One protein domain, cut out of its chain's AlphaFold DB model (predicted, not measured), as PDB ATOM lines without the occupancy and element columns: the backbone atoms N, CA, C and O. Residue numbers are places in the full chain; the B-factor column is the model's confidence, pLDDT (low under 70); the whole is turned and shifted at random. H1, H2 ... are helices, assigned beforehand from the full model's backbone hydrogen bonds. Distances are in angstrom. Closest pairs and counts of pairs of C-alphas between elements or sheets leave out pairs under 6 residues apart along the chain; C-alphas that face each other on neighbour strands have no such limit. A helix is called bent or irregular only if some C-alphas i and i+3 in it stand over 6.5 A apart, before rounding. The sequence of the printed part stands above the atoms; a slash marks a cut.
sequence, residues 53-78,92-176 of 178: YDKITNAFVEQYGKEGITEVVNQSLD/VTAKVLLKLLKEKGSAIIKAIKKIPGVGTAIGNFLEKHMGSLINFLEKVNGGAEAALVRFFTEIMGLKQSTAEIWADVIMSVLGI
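AT A GLANCE: This is residues 53 to 78 and 92 to 176 of the 178 residues of an uncharacterized protein of [Clostridium] spiroforme DSM 1552 (UniProt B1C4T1). A kinked hairpin of the two longest helices, H3 and H4, covers one side of H6, the helix that runs through the middle of a compact, rounded globule. H5 folds back along H6 on a second side, and H1 and H2 pack on H6 on the side away from H5, their directions crossing rather than forming a neat bundle. The printed part has 111 residues, with six named helices, H1 to H6 in chain order, and no named strand; the class is all helix. The whole is compact, with a radius of gyration of the C-alphas of 12.8 A, and spans 36 by 29 by 23 A.

IN THESE COORDINATES: Start at C-alpha 94, (-42.048, -12.568, 57.984), where H3 begins; it runs to residue 112, 18.6 A from first to last C-alpha. H3 has a kink of 93 degrees near residue 106 and is irregular, with C-alphas 103 and 106 8.5 A apart. Next find H4, residues 119 to 137, 21.3 A; it has a kink of 75 degrees near residue 129 and is irregular, with C-alphas 128 and 131 8.0 A apart. H5 is residues 144 to 155, 15.4 A, and H6 is residues 160 to 174, 20.6 A, ending at C-alpha 174, (-33.409, -8.718, 50.570). Go back to C-alpha 53, (-48.467, -5.086, 36.452), for H1, residues 53 to 64, 16.4 A; H2 is residues 69 to 76, 10.5 A.

HOW THE PARTS SIT: Look first at H6, the hub, which touches four helices. H5 and H6 form a helical hairpin at a steep tilt of 40 degrees, opposite ways; their closest C-alphas, of Val 149 and Ala 163, are 5.1 A apart. H3 touches residues 169 to 174 of H6, about perpendicular at 83 degrees, closest at the C-alphas of Ile 112 and Val 173, 6.6 A. H2 touches residues 168 to 173 of H6, closest at the C-alphas of Thr 70 and Ser 172, 5.9 A. Residues 53 to 58 of H1 touch residues 162 to 165 of H6, closest at the C-alphas of Asp 54 and Thr 162, 6.0 A. H3 and H4 form a helical hairpin at a shallow tilt of 23 degrees, closest at the C-alphas of Ile 112 and Gly 119, 5.0 A. H3 and H5 touch only at their ends, with the C-alphas of Ala 94 and Ala 144 4.1 A apart. In H1, H2, H5 and H6 every O i to N i+4 pair is within hydrogen-bond range; in H3 and in H4 13 of 15 are.

THE WHOLE: The two C-alphas farthest apart, of Gln 63 and Lys 139, are 36.0 A apart. Residues 79 to 91 are not printed, and C-alphas 78 and 92 stand 23.1 A apart across this cut. Of the links that are printed whole, none is long. The mean pLDDT of the printed part is 88.8, and no printed residue is under 70.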
ATOM      1  N   TYR A  53     -49.442  -4.301  35.692       92.25
ATOM      2  CA  TYR A  53     -48.467  -5.086  36.452       92.25
ATOM      3  C   TYR A  53     -48.297  -6.500  35.901       92.25
ATOM      4  O   TYR A  53     -47.162  -6.960  35.751       92.25
ATOM      5  N   ASP A  54     -49.391  -7.166  35.531       90.31
ATOM      6  CA  ASP A  54     -49.331  -8.463  34.859       90.31
ATOM      7  C   ASP A  54     -48.544  -8.374  33.544       90.31
ATOM      8  O   ASP A  54     -47.673  -9.202  33.281       90.31
ATOM      9  N   LYS A  55     -48.806  -7.353  32.719       91.81
ATOM     10  CA  LYS A  55     -48.123  -7.170  31.432       91.81
ATOM     11  C   LYS A  55     -46.621  -6.937  31.603       91.81
ATOM     12  O   LYS A  55     -45.832  -7.562  30.900       91.81
ATOM     13  N   ILE A  56     -46.228  -6.058  32.527       93.00
ATOM     14  CA  ILE A  56     -44.816  -5.768  32.823       93.00
ATOM     15  C   ILE A  56     -44.110  -7.034  33.311       93.00
ATOM     16  O   ILE A  56     -43.001  -7.341  32.877       93.00
ATOM     17  N   THR A  57     -44.767  -7.791  34.189       91.62
ATOM     18  CA  THR A  57     -44.195  -9.009  34.770       91.62
ATOM     19  C   THR A  57     -44.053 -10.111  33.728       91.62
ATOM     20  O   THR A  57     -43.016 -10.765  33.673       91.62
ATOM     21  N   ASN A  58     -45.043 -10.276  32.848       91.00
ATOM     22  CA  ASN A  58     -44.961 -11.227  31.743       91.00
ATOM     23  C   ASN A  58     -43.824 -10.877  30.784       91.00
ATOM     24  O   ASN A  58     -43.037 -11.757  30.460       91.00
ATOM     25  N   ALA A  59     -43.673  -9.606  30.401       91.50
ATOM     26  CA  ALA A  59     -42.570  -9.174  29.539       91.50
ATOM     27  C   ALA A  59     -41.196  -9.447  30.179       91.50
ATOM     28  O   ALA A  59     -40.267  -9.889  29.509       91.50
ATOM     29  N   PHE A  60     -41.075  -9.232  31.492       91.25
ATOM     30  CA  PHE A  60     -39.864  -9.562  32.239       91.25
ATOM     31  C   PHE A  60     -39.573 -11.073  32.226       91.25
ATOM     32  O   PHE A  60     -38.453 -11.485  31.930       91.25
ATOM     33  N   VAL A  61     -40.583 -11.910  32.481       89.62
ATOM     34  CA  VAL A  61     -40.439 -13.375  32.444       89.62
ATOM     35  C   VAL A  61     -40.137 -13.885  31.032       89.62
ATOM     36  O   VAL A  61     -39.329 -14.796  30.887       89.62
ATOM     37  N   GLU A  62     -40.743 -13.310  29.995       90.69
ATOM     38  CA  GLU A  62     -40.451 -13.645  28.596       90.69
ATOM     39  C   GLU A  62     -39.003 -13.318  28.219       90.69
ATOM     40  O   GLU A  62     -38.372 -14.073  27.484       90.69
ATOM     41  N   GLN A  63     -38.466 -12.212  28.737       89.38
ATOM     42  CA  GLN A  63     -37.115 -11.763  28.420       89.38
ATOM     43  C   GLN A  63     -36.025 -12.534  29.178       89.38
ATOM     44  O   GLN A  63     -34.971 -12.805  28.606       89.38
ATOM     45  N   TYR A  64     -36.256 -12.863  30.452       86.81
ATOM     46  CA  TYR A  64     -35.209 -13.375  31.347       86.81
ATOM     47  C   TYR A  64     -35.468 -14.782  31.899       86.81
ATOM     48  O   TYR A  64     -34.563 -15.403  32.451       86.81
ATOM     49  N   GLY A  65     -36.685 -15.310  31.746       85.25
ATOM     50  CA  GLY A  65     -37.101 -16.579  32.336       85.25
ATOM     51  C   GLY A  65     -37.352 -16.490  33.845       85.25
ATOM     52  O   GLY A  65     -36.767 -15.678  34.560       85.25
ATOM     53  N   LYS A  66     -38.229 -17.361  34.362       80.19
ATOM     54  CA  LYS A  66     -38.539 -17.415  35.804       80.19
ATOM     55  C   LYS A  66     -37.334 -17.824  36.655       80.19
ATOM     56  O   LYS A  66     -37.160 -17.323  37.755       80.19
ATOM     57  N   GLU A  67     -36.492 -18.713  36.139       78.31
ATOM     58  CA  GLU A  67     -35.306 -19.205  36.853       78.31
ATOM     59  C   GLU A  67     -34.142 -18.195  36.835       78.31
ATOM     60  O   GLU A  67     -33.244 -18.269  37.669       78.31
ATOM     61  N   GLY A  68     -34.176 -17.213  35.924       77.62
ATOM     62  CA  GLY A  68     -33.131 -16.199  35.753       77.62
ATOM     63  C   GLY A  68     -33.240 -14.995  36.694       77.62
ATOM     64  O   GLY A  68     -32.386 -14.112  36.652       77.62
ATOM     65  N   ILE A  69     -34.263 -14.929  37.555       79.94
ATOM     66  CA  ILE A  69     -34.539 -13.756  38.405       79.94
ATOM     67  C   ILE A  69     -33.336 -13.400  39.280       79.94
ATOM     68  O   ILE A  69     -32.871 -12.261  39.254       79.94
ATOM     69  N   THR A  70     -32.803 -14.370  40.023       81.25
ATOM     70  CA  THR A  70     -31.661 -14.161  40.924       81.25
ATOM     71  C   THR A  70     -30.428 -13.670  40.168       81.25
ATOM     72  O   THR A  70     -29.715 -12.787  40.645       81.25
ATOM     73  N   GLU A  71     -30.183 -14.212  38.973       83.94
ATOM     74  CA  GLU A  71     -29.067 -13.798  38.125       83.94
ATOM     75  C   GLU A  71     -29.227 -12.342  37.678       83.94
ATOM     76  O   GLU A  71     -28.311 -11.541  37.867       83.94
ATOM     77  N   VAL A  72     -30.408 -11.970  37.176       85.44
ATOM     78  CA  VAL A  72     -30.702 -10.595  36.755       85.44
ATOM     79  C   VAL A  72     -30.584  -9.622  37.926       85.44
ATOM     80  O   VAL A  72     -30.021  -8.539  37.763       85.44
ATOM     81  N   VAL A  73     -31.065  -9.989  39.117       83.69
ATOM     82  CA  VAL A  73     -30.934  -9.163  40.328       83.69
ATOM     83  C   VAL A  73     -29.463  -8.947  40.684       83.69
ATOM     84  O   VAL A  73     -29.053  -7.803  40.882       83.69
ATOM     85  N   ASN A  74     -28.660 -10.013  40.722       85.12
ATOM     86  CA  ASN A  74     -27.238  -9.923  41.053       85.12
ATOM     87  C   ASN A  74     -26.469  -9.071  40.035       85.12
ATOM     88  O   ASN A  74     -25.701  -8.194  40.431       85.12
ATOM     89  N   GLN A  75     -26.724  -9.273  38.738       85.06
ATOM     90  CA  GLN A  75     -26.138  -8.470  37.662       85.06
ATOM     91  C   GLN A  75     -26.533  -6.991  37.781       85.06
ATOM     92  O   GLN A  75     -25.680  -6.116  37.686       85.06
ATOM     93  N   SER A  76     -27.808  -6.700  38.059       83.12
ATOM     94  CA  SER A  76     -28.330  -5.324  38.166       83.12
ATOM     95  C   SER A  76     -27.788  -4.548  39.369       83.12
ATOM     96  O   SER A  76     -27.911  -3.323  39.442       83.12
ATOM     97  N   LEU A  77     -27.239  -5.260  40.351       84.81
ATOM     98  CA  LEU A  77     -26.708  -4.694  41.585       84.81
ATOM     99  C   LEU A  77     -25.178  -4.763  41.655       84.81
ATOM    100  O   LEU A  77     -24.622  -4.475  42.714       84.81
ATOM    101  N   ASP A  78     -24.519  -5.097  40.539       81.06
ATOM    102  CA  ASP A  78     -23.065  -5.259  40.420       81.06
ATOM    103  C   ASP A  78     -22.487  -6.245  41.455       81.06
ATOM    104  O   ASP A  78     -21.348  -6.121  41.917       81.06
ATOM    105  N   VAL A  92     -36.336 -17.040  55.549       77.88
ATOM    106  CA  VAL A  92     -36.446 -15.679  56.041       77.88
ATOM    107  C   VAL A  92     -37.860 -15.582  56.564       77.88
ATOM    108  O   VAL A  92     -38.820 -15.821  55.836       77.88
ATOM    109  N   THR A  93     -38.005 -15.308  57.851       85.25
ATOM    110  CA  THR A  93     -39.336 -15.227  58.449       85.25
ATOM    111  C   THR A  93     -39.976 -13.887  58.106       85.25
ATOM    112  O   THR A  93     -39.282 -12.888  57.901       85.25
ATOM    113  N   ALA A  94     -41.307 -13.822  58.133       85.50
ATOM    114  CA  ALA A  94     -42.048 -12.568  57.984       85.50
ATOM    115  C   ALA A  94     -41.583 -11.487  58.984       85.50
ATOM    116  O   ALA A  94     -41.578 -10.301  58.661       85.50
ATOM    117  N   LYS A  95     -41.101 -11.888  60.171       87.69
ATOM    118  CA  LYS A  95     -40.525 -10.979  61.178       87.69
ATOM    119  C   LYS A  95     -39.183 -10.387  60.750       87.69
ATOM    120  O   LYS A  95     -38.928  -9.213  61.008       87.69
ATOM    121  N   VAL A  96     -38.326 -11.180  60.105       87.88
ATOM    122  CA  VAL A  96     -37.048 -10.696  59.560       87.88
ATOM    123  C   VAL A  96     -37.307  -9.737  58.400       87.88
ATOM    124  O   VAL A  96     -36.752  -8.641  58.389       87.88
ATOM    125  N   LEU A  97     -38.224 -10.094  57.495       89.75
ATOM    126  CA  LEU A  97     -38.693  -9.210  56.425       89.75
ATOM    127  C   LEU A  97     -39.219  -7.877  56.983       89.75
ATOM    128  O   LEU A  97     -38.786  -6.813  56.548       89.75
ATOM    129  N   LEU A  98     -40.102  -7.925  57.985       91.88
ATOM    130  CA  LEU A  98     -40.639  -6.742  58.660       91.88
ATOM    131  C   LEU A  98     -39.527  -5.835  59.204       91.88
ATOM    132  O   LEU A  98     -39.568  -4.620  59.006       91.88
ATOM    133  N   LYS A  99     -38.535  -6.420  59.884       92.31
ATOM    134  CA  LYS A  99     -37.397  -5.678  60.437       92.31
ATOM    135  C   LYS A  99     -36.587  -5.001  59.328       92.31
ATOM    136  O   LYS A  99     -36.328  -3.803  59.419       92.31
ATOM    137  N   LEU A 100     -36.251  -5.734  58.266       91.31
ATOM    138  CA  LEU A 100     -35.499  -5.198  57.129       91.31
ATOM    139  C   LEU A 100     -36.240  -4.060  56.428       91.31
ATOM    140  O   LEU A 100     -35.636  -3.031  56.138       91.31
ATOM    141  N   LEU A 101     -37.547  -4.197  56.199       92.62
ATOM    142  CA  LEU A 101     -38.341  -3.136  55.579       92.62
ATOM    143  C   LEU A 101     -38.387  -1.873  56.451       92.62
ATOM    144  O   LEU A 101     -38.274  -0.770  55.923       92.62
ATOM    145  N   LYS A 102     -38.476  -2.014  57.781       93.50
ATOM    146  CA  LYS A 102     -38.442  -0.874  58.714       93.50
ATOM    147  C   LYS A 102     -37.079  -0.181  58.765       93.50
ATOM    148  O   LYS A 102     -37.021   1.043  58.795       93.50
ATOM    149  N   GLU A 103     -35.988  -0.943  58.780       93.56
ATOM    150  CA  GLU A 103     -34.635  -0.399  58.963       93.56
ATOM    151  C   GLU A 103     -33.979   0.052  57.650       93.56
ATOM    152  O   GLU A 103     -33.177   0.987  57.638       93.56
ATOM    153  N   LYS A 104     -34.287  -0.632  56.543       93.00
ATOM    154  CA  LYS A 104     -33.595  -0.508  55.251       93.00
ATOM    155  C   LYS A 104     -34.540  -0.259  54.075       93.00
ATOM    156  O   LYS A 104     -34.073  -0.251  52.939       93.00
ATOM    157  N   GLY A 105     -35.831  -0.007  54.309       90.31
ATOM    158  CA  GLY A 105     -36.855   0.097  53.258       90.31
ATOM    159  C   GLY A 105     -36.478   1.009  52.088       90.31
ATOM    160  O   GLY A 105     -36.566   0.594  50.938       90.31
ATOM    161  N   SER A 106     -35.955   2.211  52.354       93.19
ATOM    162  CA  SER A 106     -35.520   3.133  51.288       93.19
ATOM    163  C   SER A 106     -34.370   2.570  50.436       93.19
ATOM    164  O   SER A 106     -34.385   2.697  49.211       93.19
ATOM    165  N   ALA A 107     -33.394   1.902  51.059       92.88
ATOM    166  CA  ALA A 107     -32.283   1.280  50.344       92.88
ATOM    167  C   ALA A 107     -32.747   0.063  49.528       92.88
ATOM    168  O   ALA A 107     -32.324  -0.092  48.384       92.88
ATOM    169  N   ILE A 108     -33.657  -0.743  50.084       93.00
ATOM    170  CA  ILE A 108     -34.277  -1.890  49.407       93.00
ATOM    171  C   ILE A 108     -35.058  -1.422  48.178       93.00
ATOM    172  O   ILE A 108     -34.832  -1.929  47.087       93.00
ATOM    173  N   ILE A 109     -35.908  -0.401  48.316       94.56
ATOM    174  CA  ILE A 109     -36.653   0.198  47.198       94.56
ATOM    175  C   ILE A 109     -35.691   0.687  46.114       94.56
ATOM    176  O   ILE A 109     -35.879   0.393  44.935       94.56
ATOM    177  N   LYS A 110     -34.631   1.406  46.502       94.56
ATOM    178  CA  LYS A 110     -33.632   1.911  45.554       94.56
ATOM    179  C   LYS A 110     -32.901   0.780  44.827       94.56
ATOM    180  O   LYS A 110     -32.601   0.935  43.649       94.56
ATOM    181  N   ALA A 111     -32.615  -0.329  45.507       91.56
ATOM    182  CA  ALA A 111     -32.020  -1.512  44.895       91.56
ATOM    183  C   ALA A 111     -33.002  -2.199  43.934       91.56
ATOM    184  O   ALA A 111     -32.646  -2.450  42.788       91.56
ATOM    185  N   ILE A 112     -34.256  -2.404  44.344       93.75
ATOM    186  CA  ILE A 112     -35.302  -2.992  43.495       93.75
ATOM    187  C   ILE A 112     -35.482  -2.185  42.205       93.75
ATOM    188  O   ILE A 112     -35.531  -2.761  41.125       93.75
ATOM    189  N   LYS A 113     -35.501  -0.849  42.286       95.62
ATOM    190  CA  LYS A 113     -35.651   0.031  41.113       95.62
ATOM    191  C   LYS A 113     -34.521  -0.073  40.085       95.62
ATOM    192  O   LYS A 113     -34.691   0.410  38.971       95.62
ATOM    193  N   LYS A 114     -33.378  -0.672  40.431       92.75
ATOM    194  CA  LYS A 114     -32.290  -0.923  39.472       92.75
ATOM    195  C   LYS A 114     -32.548  -2.137  38.583       92.75
ATOM    196  O   LYS A 114     -31.890  -2.273  37.559       92.75
ATOM    197  N   ILE A 115     -33.475  -3.012  38.969       91.06
ATOM    198  CA  ILE A 115     -33.756  -4.241  38.233       91.06
ATOM    199  C   ILE A 115     -34.523  -3.884  36.952       91.06
ATOM    200  O   ILE A 115     -35.578  -3.240  37.034       91.06
ATOM    201  N   PRO A 116     -34.032  -4.288  35.771       88.50
ATOM    202  CA  PRO A 116     -34.678  -3.979  34.506       88.50
ATOM    203  C   PRO A 116     -36.049  -4.658  34.396       88.50
ATOM    204  O   PRO A 116     -36.309  -5.710  34.977       88.50
ATOM    205  N   GLY A 117     -36.946  -4.036  33.631       88.31
ATOM    206  CA  GLY A 117     -38.310  -4.521  33.429       88.31
ATOM    207  C   GLY A 117     -39.206  -4.247  34.635       88.31
ATOM    208  O   GLY A 117     -39.920  -3.246  34.665       88.31
ATOM    209  N   VAL A 118     -39.175  -5.129  35.634       92.06
ATOM    210  CA  VAL A 118     -40.165  -5.147  36.723       92.06
ATOM    211  C   VAL A 118     -39.782  -4.276  37.931       92.06
ATOM    212  O   VAL A 118     -40.651  -3.853  38.696       92.06
ATOM    213  N   GLY A 119     -38.496  -3.940  38.092       91.12
ATOM    214  CA  GLY A 119     -37.976  -3.256  39.279       91.12
ATOM    215  C   GLY A 119     -38.610  -1.893  39.554       91.12
ATOM    216  O   GLY A 119     -38.973  -1.590  40.689       91.12
ATOM    217  N   THR A 120     -38.822  -1.076  38.520       94.25
ATOM    218  CA  THR A 120     -39.493   0.228  38.673       94.25
ATOM    219  C   THR A 120     -40.929   0.077  39.173       94.25
ATOM    220  O   THR A 120     -41.342   0.828  40.057       94.25
ATOM    221  N   ALA A 121     -41.679  -0.902  38.656       93.12
ATOM    222  CA  ALA A 121     -43.060  -1.149  39.066       93.12
ATOM    223  C   ALA A 121     -43.135  -1.576  40.541       93.12
ATOM    224  O   ALA A 121     -43.853  -0.953  41.325       93.12
ATOM    225  N   ILE A 122     -42.317  -2.558  40.939       93.75
ATOM    226  CA  ILE A 122     -42.241  -3.030  42.331       93.75
ATOM    227  C   ILE A 122     -41.777  -1.899  43.257       93.75
ATOM    228  O   ILE A 122     -42.358  -1.672  44.317       93.75
ATOM    229  N   GLY A 123     -40.744  -1.155  42.860       93.38
ATOM    230  CA  GLY A 123     -40.199  -0.061  43.654       93.38
ATOM    231  C   GLY A 123     -41.209   1.064  43.889       93.38
ATOM    232  O   GLY A 123     -41.361   1.515  45.021       93.38
ATOM    233  N   ASN A 124     -41.929   1.492  42.848       93.94
ATOM    234  CA  ASN A 124     -42.980   2.509  42.968       93.94
ATOM    235  C   ASN A 124     -44.152   2.015  43.825       93.94
ATOM    236  O   ASN A 124     -44.695   2.769  44.634       93.94
ATOM    237  N   PHE A 125     -44.519   0.738  43.685       91.75
ATOM    238  CA  PHE A 125     -45.522   0.120  44.541       91.75
ATOM    239  C   PHE A 125     -45.106   0.181  46.015       91.75
ATOM    240  O   PHE A 125     -45.878   0.644  46.855       91.75
ATOM    241  N   LEU A 126     -43.881  -0.243  46.335       92.94
ATOM    242  CA  LEU A 126     -43.372  -0.225  47.703       92.94
ATOM    243  C   LEU A 126     -43.297   1.203  48.255       92.94
ATOM    244  O   LEU A 126     -43.704   1.422  49.388       92.94
ATOM    245  N   GLU A 127     -42.891   2.203  47.474       93.62
ATOM    246  CA  GLU A 127     -42.931   3.603  47.931       93.62
ATOM    247  C   GLU A 127     -44.333   4.053  48.348       93.62
ATOM    248  O   GLU A 127     -44.491   4.731  49.363       93.62
ATOM    249  N   LYS A 128     -45.357   3.648  47.590       90.69
ATOM    250  CA  LYS A 128     -46.748   4.039  47.836       90.69
ATOM    251  C   LYS A 128     -47.416   3.213  48.941       90.69
ATOM    252  O   LYS A 128     -48.282   3.727  49.648       90.69
ATOM    253  N   HIS A 129     -47.033   1.944  49.098       89.94
ATOM    254  CA  HIS A 129     -47.778   0.960  49.895       89.94
ATOM    255  C   HIS A 129     -46.952   0.228  50.966       89.94
ATOM    256  O   HIS A 129     -47.473  -0.677  51.623       89.94
ATOM    257  N   MET A 130     -45.701   0.628  51.221       90.44
ATOM    258  CA  MET A 130     -44.851  -0.000  52.247       90.44
ATOM    259  C   MET A 130     -45.474   0.041  53.647       90.44
ATOM    260  O   MET A 130     -45.339  -0.928  54.387       90.44
ATOM    261  N   GLY A 131     -46.213   1.097  54.001       89.25
ATOM    262  CA  GLY A 131     -46.947   1.154  55.272       89.25
ATOM    263  C   GLY A 131     -47.989   0.036  55.408       89.25
ATOM    264  O   GLY A 131     -48.067  -0.615  56.450       89.25
ATOM    265  N   SER A 132     -48.740  -0.243  54.337       89.44
ATOM    266  CA  SER A 132     -49.721  -1.336  54.301       89.44
ATOM    267  C   SER A 132     -49.050  -2.704  54.398       89.44
ATOM    268  O   SER A 132     -49.520  -3.558  55.148       89.44
ATOM    269  N   LEU A 133     -47.926  -2.897  53.699       90.69
ATOM    270  CA  LEU A 133     -47.144  -4.131  53.777       90.69
ATOM    271  C   LEU A 133     -46.576  -4.351  55.189       90.69
ATOM    272  O   LEU A 133     -46.694  -5.443  55.734       90.69
ATOM    273  N   ILE A 134     -46.018  -3.316  55.819       91.50
ATOM    274  CA  ILE A 134     -45.506  -3.384  57.197       91.50
ATOM    275  C   ILE A 134     -46.623  -3.768  58.178       91.50
ATOM    276  O   ILE A 134     -46.447  -4.693  58.966       91.50
ATOM    277  N   ASN A 135     -47.780  -3.109  58.098       89.62
ATOM    278  CA  ASN A 135     -48.932  -3.392  58.960       89.62
ATOM    279  C   ASN A 135     -49.476  -4.820  58.761       89.62
ATOM    280  O   ASN A 135     -49.912  -5.468  59.711       89.62
ATOM    281  N   PHE A 136     -49.440  -5.335  57.528       89.56
ATOM    282  CA  PHE A 136     -49.758  -6.734  57.247       89.56
ATOM    283  C   PHE A 136     -48.749  -7.679  57.915       89.56
ATOM    284  O   PHE A 136     -49.142  -8.590  58.644       89.56
ATOM    285  N   LEU A 137     -47.451  -7.426  57.723       89.31
ATOM    286  CA  LEU A 137     -46.357  -8.248  58.248       89.31
ATOM    287  C   LEU A 137     -46.290  -8.294  59.779       89.31
ATOM    288  O   LEU A 137     -45.846  -9.292  60.337       89.31
ATOM    289  N   GLU A 138     -46.768  -7.260  60.472       88.62
ATOM    290  CA  GLU A 138     -46.908  -7.262  61.936       88.62
ATOM    291  C   GLU A 138     -47.910  -8.304  62.452       88.62
ATOM    292  O   GLU A 138     -47.825  -8.725  63.606       88.62
ATOM    293  N   LYS A 139     -48.852  -8.733  61.606       85.38
ATOM    294  CA  LYS A 139     -49.982  -9.599  61.979       85.38
ATOM    295  C   LYS A 139     -49.837 -11.030  61.479       85.38
ATOM    296  O   LYS A 139     -50.591 -11.903  61.908       85.38
ATOM    297  N   VAL A 140     -48.890 -11.284  60.580       81.94
ATOM    298  CA  VAL A 140     -48.651 -12.614  60.018       81.94
ATOM    299  C   VAL A 140     -47.400 -13.257  60.603       81.94
ATOM    300  O   VAL A 140     -46.398 -12.612  60.893       81.94
ATOM    301  N   ASN A 141     -47.462 -14.576  60.762       78.06
ATOM    302  CA  ASN A 141     -46.327 -15.411  61.132       78.06
ATOM    303  C   ASN A 141     -46.088 -16.427  60.008       78.06
ATOM    304  O   ASN A 141     -47.043 -16.878  59.379       78.06
ATOM    305  N   GLY A 142     -44.829 -16.793  59.766       81.56
ATOM    306  CA  GLY A 142     -44.452 -17.757  58.729       81.56
ATOM    307  C   GLY A 142     -43.261 -17.292  57.893       81.56
ATOM    308  O   GLY A 142     -42.489 -16.430  58.326       81.56
ATOM    309  N   GLY A 143     -43.121 -17.880  56.704       86.00
ATOM    310  CA  GLY A 143     -42.103 -17.508  55.721       86.00
ATOM    311  C   GLY A 143     -42.394 -16.154  55.069       86.00
ATOM    312  O   GLY A 143     -43.547 -15.819  54.804       86.00
ATOM    313  N   ALA A 144     -41.342 -15.375  54.825       86.94
ATOM    314  CA  ALA A 144     -41.402 -14.045  54.227       86.94
ATOM    315  C   ALA A 144     -41.978 -14.077  52.808       86.94
ATOM    316  O   ALA A 144     -42.857 -13.283  52.497       86.94
ATOM    317  N   GLU A 145     -41.532 -15.022  51.985       87.56
ATOM    318  CA  GLU A 145     -41.999 -15.181  50.606       87.56
ATOM    319  C   GLU A 145     -43.500 -15.489  50.556       87.56
ATOM    320  O   GLU A 145     -44.264 -14.751  49.941       87.56
ATOM    321  N   ALA A 146     -43.955 -16.488  51.319       87.44
ATOM    322  CA  ALA A 146     -45.375 -16.817  51.427       87.44
ATOM    323  C   ALA A 146     -46.212 -15.628  51.937       87.44
ATOM    324  O   ALA A 146     -47.326 -15.405  51.464       87.44
ATOM    325  N   ALA A 147     -45.682 -14.838  52.878       89.38
ATOM    326  CA  ALA A 147     -46.342 -13.627  53.355       89.38
ATOM    327  C   ALA A 147     -46.436 -12.543  52.263       89.38
ATOM    328  O   ALA A 147     -47.483 -11.912  52.134       89.38
ATOM    329  N   LEU A 148     -45.383 -12.343  51.462       90.81
ATOM    330  CA  LEU A 148     -45.392 -11.412  50.329       90.81
ATOM    331  C   LEU A 148     -46.397 -11.844  49.262       90.81
ATOM    332  O   LEU A 148     -47.243 -11.042  48.875       90.81
ATOM    333  N   VAL A 149     -46.356 -13.113  48.845       90.62
ATOM    334  CA  VAL A 149     -47.302 -13.669  47.868       90.62
ATOM    335  C   VAL A 149     -48.733 -13.468  48.352       90.62
ATOM    336  O   VAL A 149     -49.559 -12.935  47.617       90.62
ATOM    337  N   ARG A 150     -49.007 -13.797  49.619       89.31
ATOM    338  CA  ARG A 150     -50.325 -13.608  50.228       89.31
ATOM    339  C   ARG A 150     -50.763 -12.147  50.241       89.31
ATOM    340  O   ARG A 150     -51.918 -11.850  49.957       89.31
ATOM    341  N   PHE A 151     -49.860 -11.225  50.561       90.06
ATOM    342  CA  PHE A 151     -50.159  -9.798  50.509       90.06
ATOM    343  C   PHE A 151     -50.521  -9.360  49.080       90.06
ATOM    344  O   PHE A 151     -51.536  -8.702  48.864       90.06
ATOM    345  N   PHE A 152     -49.743  -9.773  48.086       91.25
ATOM    346  CA  PHE A 152     -49.988  -9.417  46.690       91.25
ATOM    347  C   PHE A 152     -51.274 -10.029  46.119       91.25
ATOM    348  O   PHE A 152     -51.971  -9.377  45.344       91.25
ATOM    349  N   THR A 153     -51.647 -11.241  46.512       89.06
ATOM    350  CA  THR A 153     -52.874 -11.866  46.005       89.06
ATOM    351  C   THR A 153     -54.113 -11.441  46.783       89.06
ATOM    352  O   THR A 153     -55.071 -10.964  46.184       89.06
ATOM    353  N   GLU A 154     -54.102 -11.552  48.113       85.75
ATOM    354  CA  GLU A 154     -55.296 -11.316  48.936       85.75
ATOM    355  C   GLU A 154     -55.563  -9.829  49.188       85.75
ATOM    356  O   GLU A 154     -56.719  -9.427  49.311       85.75
ATOM    357  N   ILE A 155     -54.516  -9.002  49.277       83.94
ATOM    358  CA  ILE A 155     -54.659  -7.582  49.634       83.94
ATOM    359  C   ILE A 155     -54.608  -6.686  48.408       83.94
ATOM    360  O   ILE A 155     -55.286  -5.664  48.373       83.94
ATOM    361  N   MET A 156     -53.803  -7.041  47.413       84.19
ATOM    362  CA  MET A 156     -53.637  -6.238  46.204       84.19
ATOM    363  C   MET A 156     -54.472  -6.764  45.027       84.19
ATOM    364  O   MET A 156     -54.850  -5.975  44.167       84.19
ATOM    365  N   GLY A 157     -54.805  -8.059  44.995       85.06
ATOM    366  CA  GLY A 157     -55.578  -8.661  43.905       85.06
ATOM    367  C   GLY A 157     -54.746  -9.027  42.672       85.06
ATOM    368  O   GLY A 157     -55.303  -9.171  41.584       85.06
ATOM    369  N   LEU A 158     -53.422  -9.166  42.810       86.81
ATOM    370  CA  LEU A 158     -52.574  -9.668  41.729       86.81
ATOM    371  C   LEU A 158     -52.863 -11.141  41.438       86.81
ATOM    372  O   LEU A 158     -53.239 -11.917  42.320       86.81
ATOM    373  N   LYS A 159     -52.604 -11.556  40.195       89.94
ATOM    374  CA  LYS A 159     -52.543 -12.981  39.865       89.94
ATOM    375  C   LYS A 159     -51.421 -13.648  40.652       89.94
ATOM    376  O   LYS A 159     -50.343 -13.076  40.807       89.94
ATOM    377  N   GLN A 160     -51.655 -14.896  41.051       88.62
ATOM    378  CA  GLN A 160     -50.683 -15.728  41.763       88.62
ATOM    379  C   GLN A 160     -49.306 -15.723  41.079       88.62
ATOM    380  O   GLN A 160     -48.299 -15.457  41.723       88.62
ATOM    381  N   SER A 161     -49.271 -15.909  39.757       88.81
ATOM    382  CA  SER A 161     -48.026 -15.920  38.983       88.81
ATOM    383  C   SER A 161     -47.258 -14.602  39.045       88.81
ATOM    384  O   SER A 161     -46.036 -14.607  39.046       88.81
ATOM    385  N   THR A 162     -47.959 -13.469  39.075       91.44
ATOM    386  CA  THR A 162     -47.343 -12.139  39.165       91.44
ATOM    387  C   THR A 162     -46.813 -11.899  40.576       91.44
ATOM    388  O   THR A 162     -45.686 -11.437  40.748       91.44
ATOM    389  N   ALA A 163     -47.607 -12.275  41.582       90.69
ATOM    390  CA  ALA A 163     -47.259 -12.179  42.993       90.69
ATOM    391  C   ALA A 163     -46.001 -12.987  43.352       90.69
ATOM    392  O   ALA A 163     -45.154 -12.478  44.080       90.69
ATOM    393  N   GLU A 164     -45.863 -14.206  42.826       90.69
ATOM    394  CA  GLU A 164     -44.679 -15.060  43.010       90.69
ATOM    395  C   GLU A 164     -43.415 -14.393  42.457       90.69
ATOM    396  O   GLU A 164     -42.447 -14.221  43.187       90.69
ATOM    397  N   ILE A 165     -43.455 -13.892  41.218       91.81
ATOM    398  CA  ILE A 165     -42.298 -13.224  40.596       91.81
ATOM    399  C   ILE A 165     -41.899 -11.961  41.366       91.81
ATOM    400  O   ILE A 165     -40.717 -11.689  41.569       91.81
ATOM    401  N   TRP A 166     -42.879 -11.174  41.813       94.12
ATOM    402  CA  TRP A 166     -42.610  -9.983  42.617       94.12
ATOM    403  C   TRP A 166     -42.014 -10.349  43.977       94.12
ATOM    404  O   TRP A 166     -41.076  -9.685  44.426       94.12
ATOM    405  N   ALA A 167     -42.522 -11.402  44.622       91.06
ATOM    406  CA  ALA A 167     -41.971 -11.912  45.871       91.06
ATOM    407  C   ALA A 167     -40.526 -12.397  45.684       91.06
ATOM    408  O   ALA A 167     -39.670 -11.981  46.460       91.06
ATOM    409  N   ASP A 168     -40.229 -13.160  44.630       88.56
ATOM    410  CA  ASP A 168     -38.882 -13.652  44.312       88.56
ATOM    411  C   ASP A 168     -37.887 -12.516  44.084       88.56
ATOM    412  O   ASP A 168     -36.780 -12.528  44.630       88.56
ATOM    413  N   VAL A 169     -38.284 -11.490  43.327       88.62
ATOM    414  CA  VAL A 169     -37.461 -10.295  43.103       88.62
ATOM    415  C   VAL A 169     -37.158  -9.588  44.425       88.62
ATOM    416  O   VAL A 169     -36.002  -9.273  44.713       88.62
ATOM    417  N   ILE A 170     -38.179  -9.356  45.255       91.00
ATOM    418  CA  ILE A 170     -38.012  -8.699  46.556       91.00
ATOM    419  C   ILE A 170     -37.115  -9.544  47.465       91.00
ATOM    420  O   ILE A 170     -36.177  -9.012  48.052       91.00
ATOM    421  N   MET A 171     -37.359 -10.851  47.559       89.56
ATOM    422  CA  MET A 171     -36.581 -11.782  48.376       89.56
ATOM    423  C   MET A 171     -35.119 -11.866  47.928       89.56
ATOM    424  O   MET A 171     -34.224 -11.848  48.773       89.56
ATOM    425  N   SER A 172     -34.870 -11.864  46.617       87.50
ATOM    426  CA  SER A 172     -33.521 -11.838  46.044       87.50
ATOM    427  C   SER A 172     -32.772 -10.570  46.442       87.50
ATOM    428  O   SER A 172     -31.630 -10.640  46.892       87.50
ATOM    429  N   VAL A 173     -33.432  -9.406  46.364       87.06
ATOM    430  CA  VAL A 173     -32.834  -8.142  46.812       87.06
ATOM    431  C   VAL A 173     -32.593  -8.149  48.321       87.06
ATOM    432  O   VAL A 173     -31.531  -7.733  48.779       87.06
ATOM    433  N   LEU A 174     -33.546  -8.638  49.113       86.44
ATOM    434  CA  LEU A 174     -33.409  -8.718  50.570       86.44
ATOM    435  C   LEU A 174     -32.251  -9.616  50.999       86.44
ATOM    436  O   LEU A 174     -31.601  -9.308  51.994       86.44
ATOM    437  N   GLY A 175     -31.948 -10.665  50.231       81.06
ATOM    438  CA  GLY A 175     -30.806 -11.556  50.448       81.06
ATOM    439  C   GLY A 175     -29.432 -10.871  50.465       81.06
ATOM    440  O   GLY A 175     -28.456 -11.507  50.861       81.06
ATOM    441  N   ILE A 176     -29.358  -9.605  50.045       80.25
ATOM    442  CA  ILE A 176     -28.161  -8.747  50.049       80.25
ATOM    443  C   ILE A 176     -28.057  -7.940  51.352       80.25
ATOM    444  O   ILE A 176     -26.971  -7.533  51.756       80.25
TER     445      ILE A 176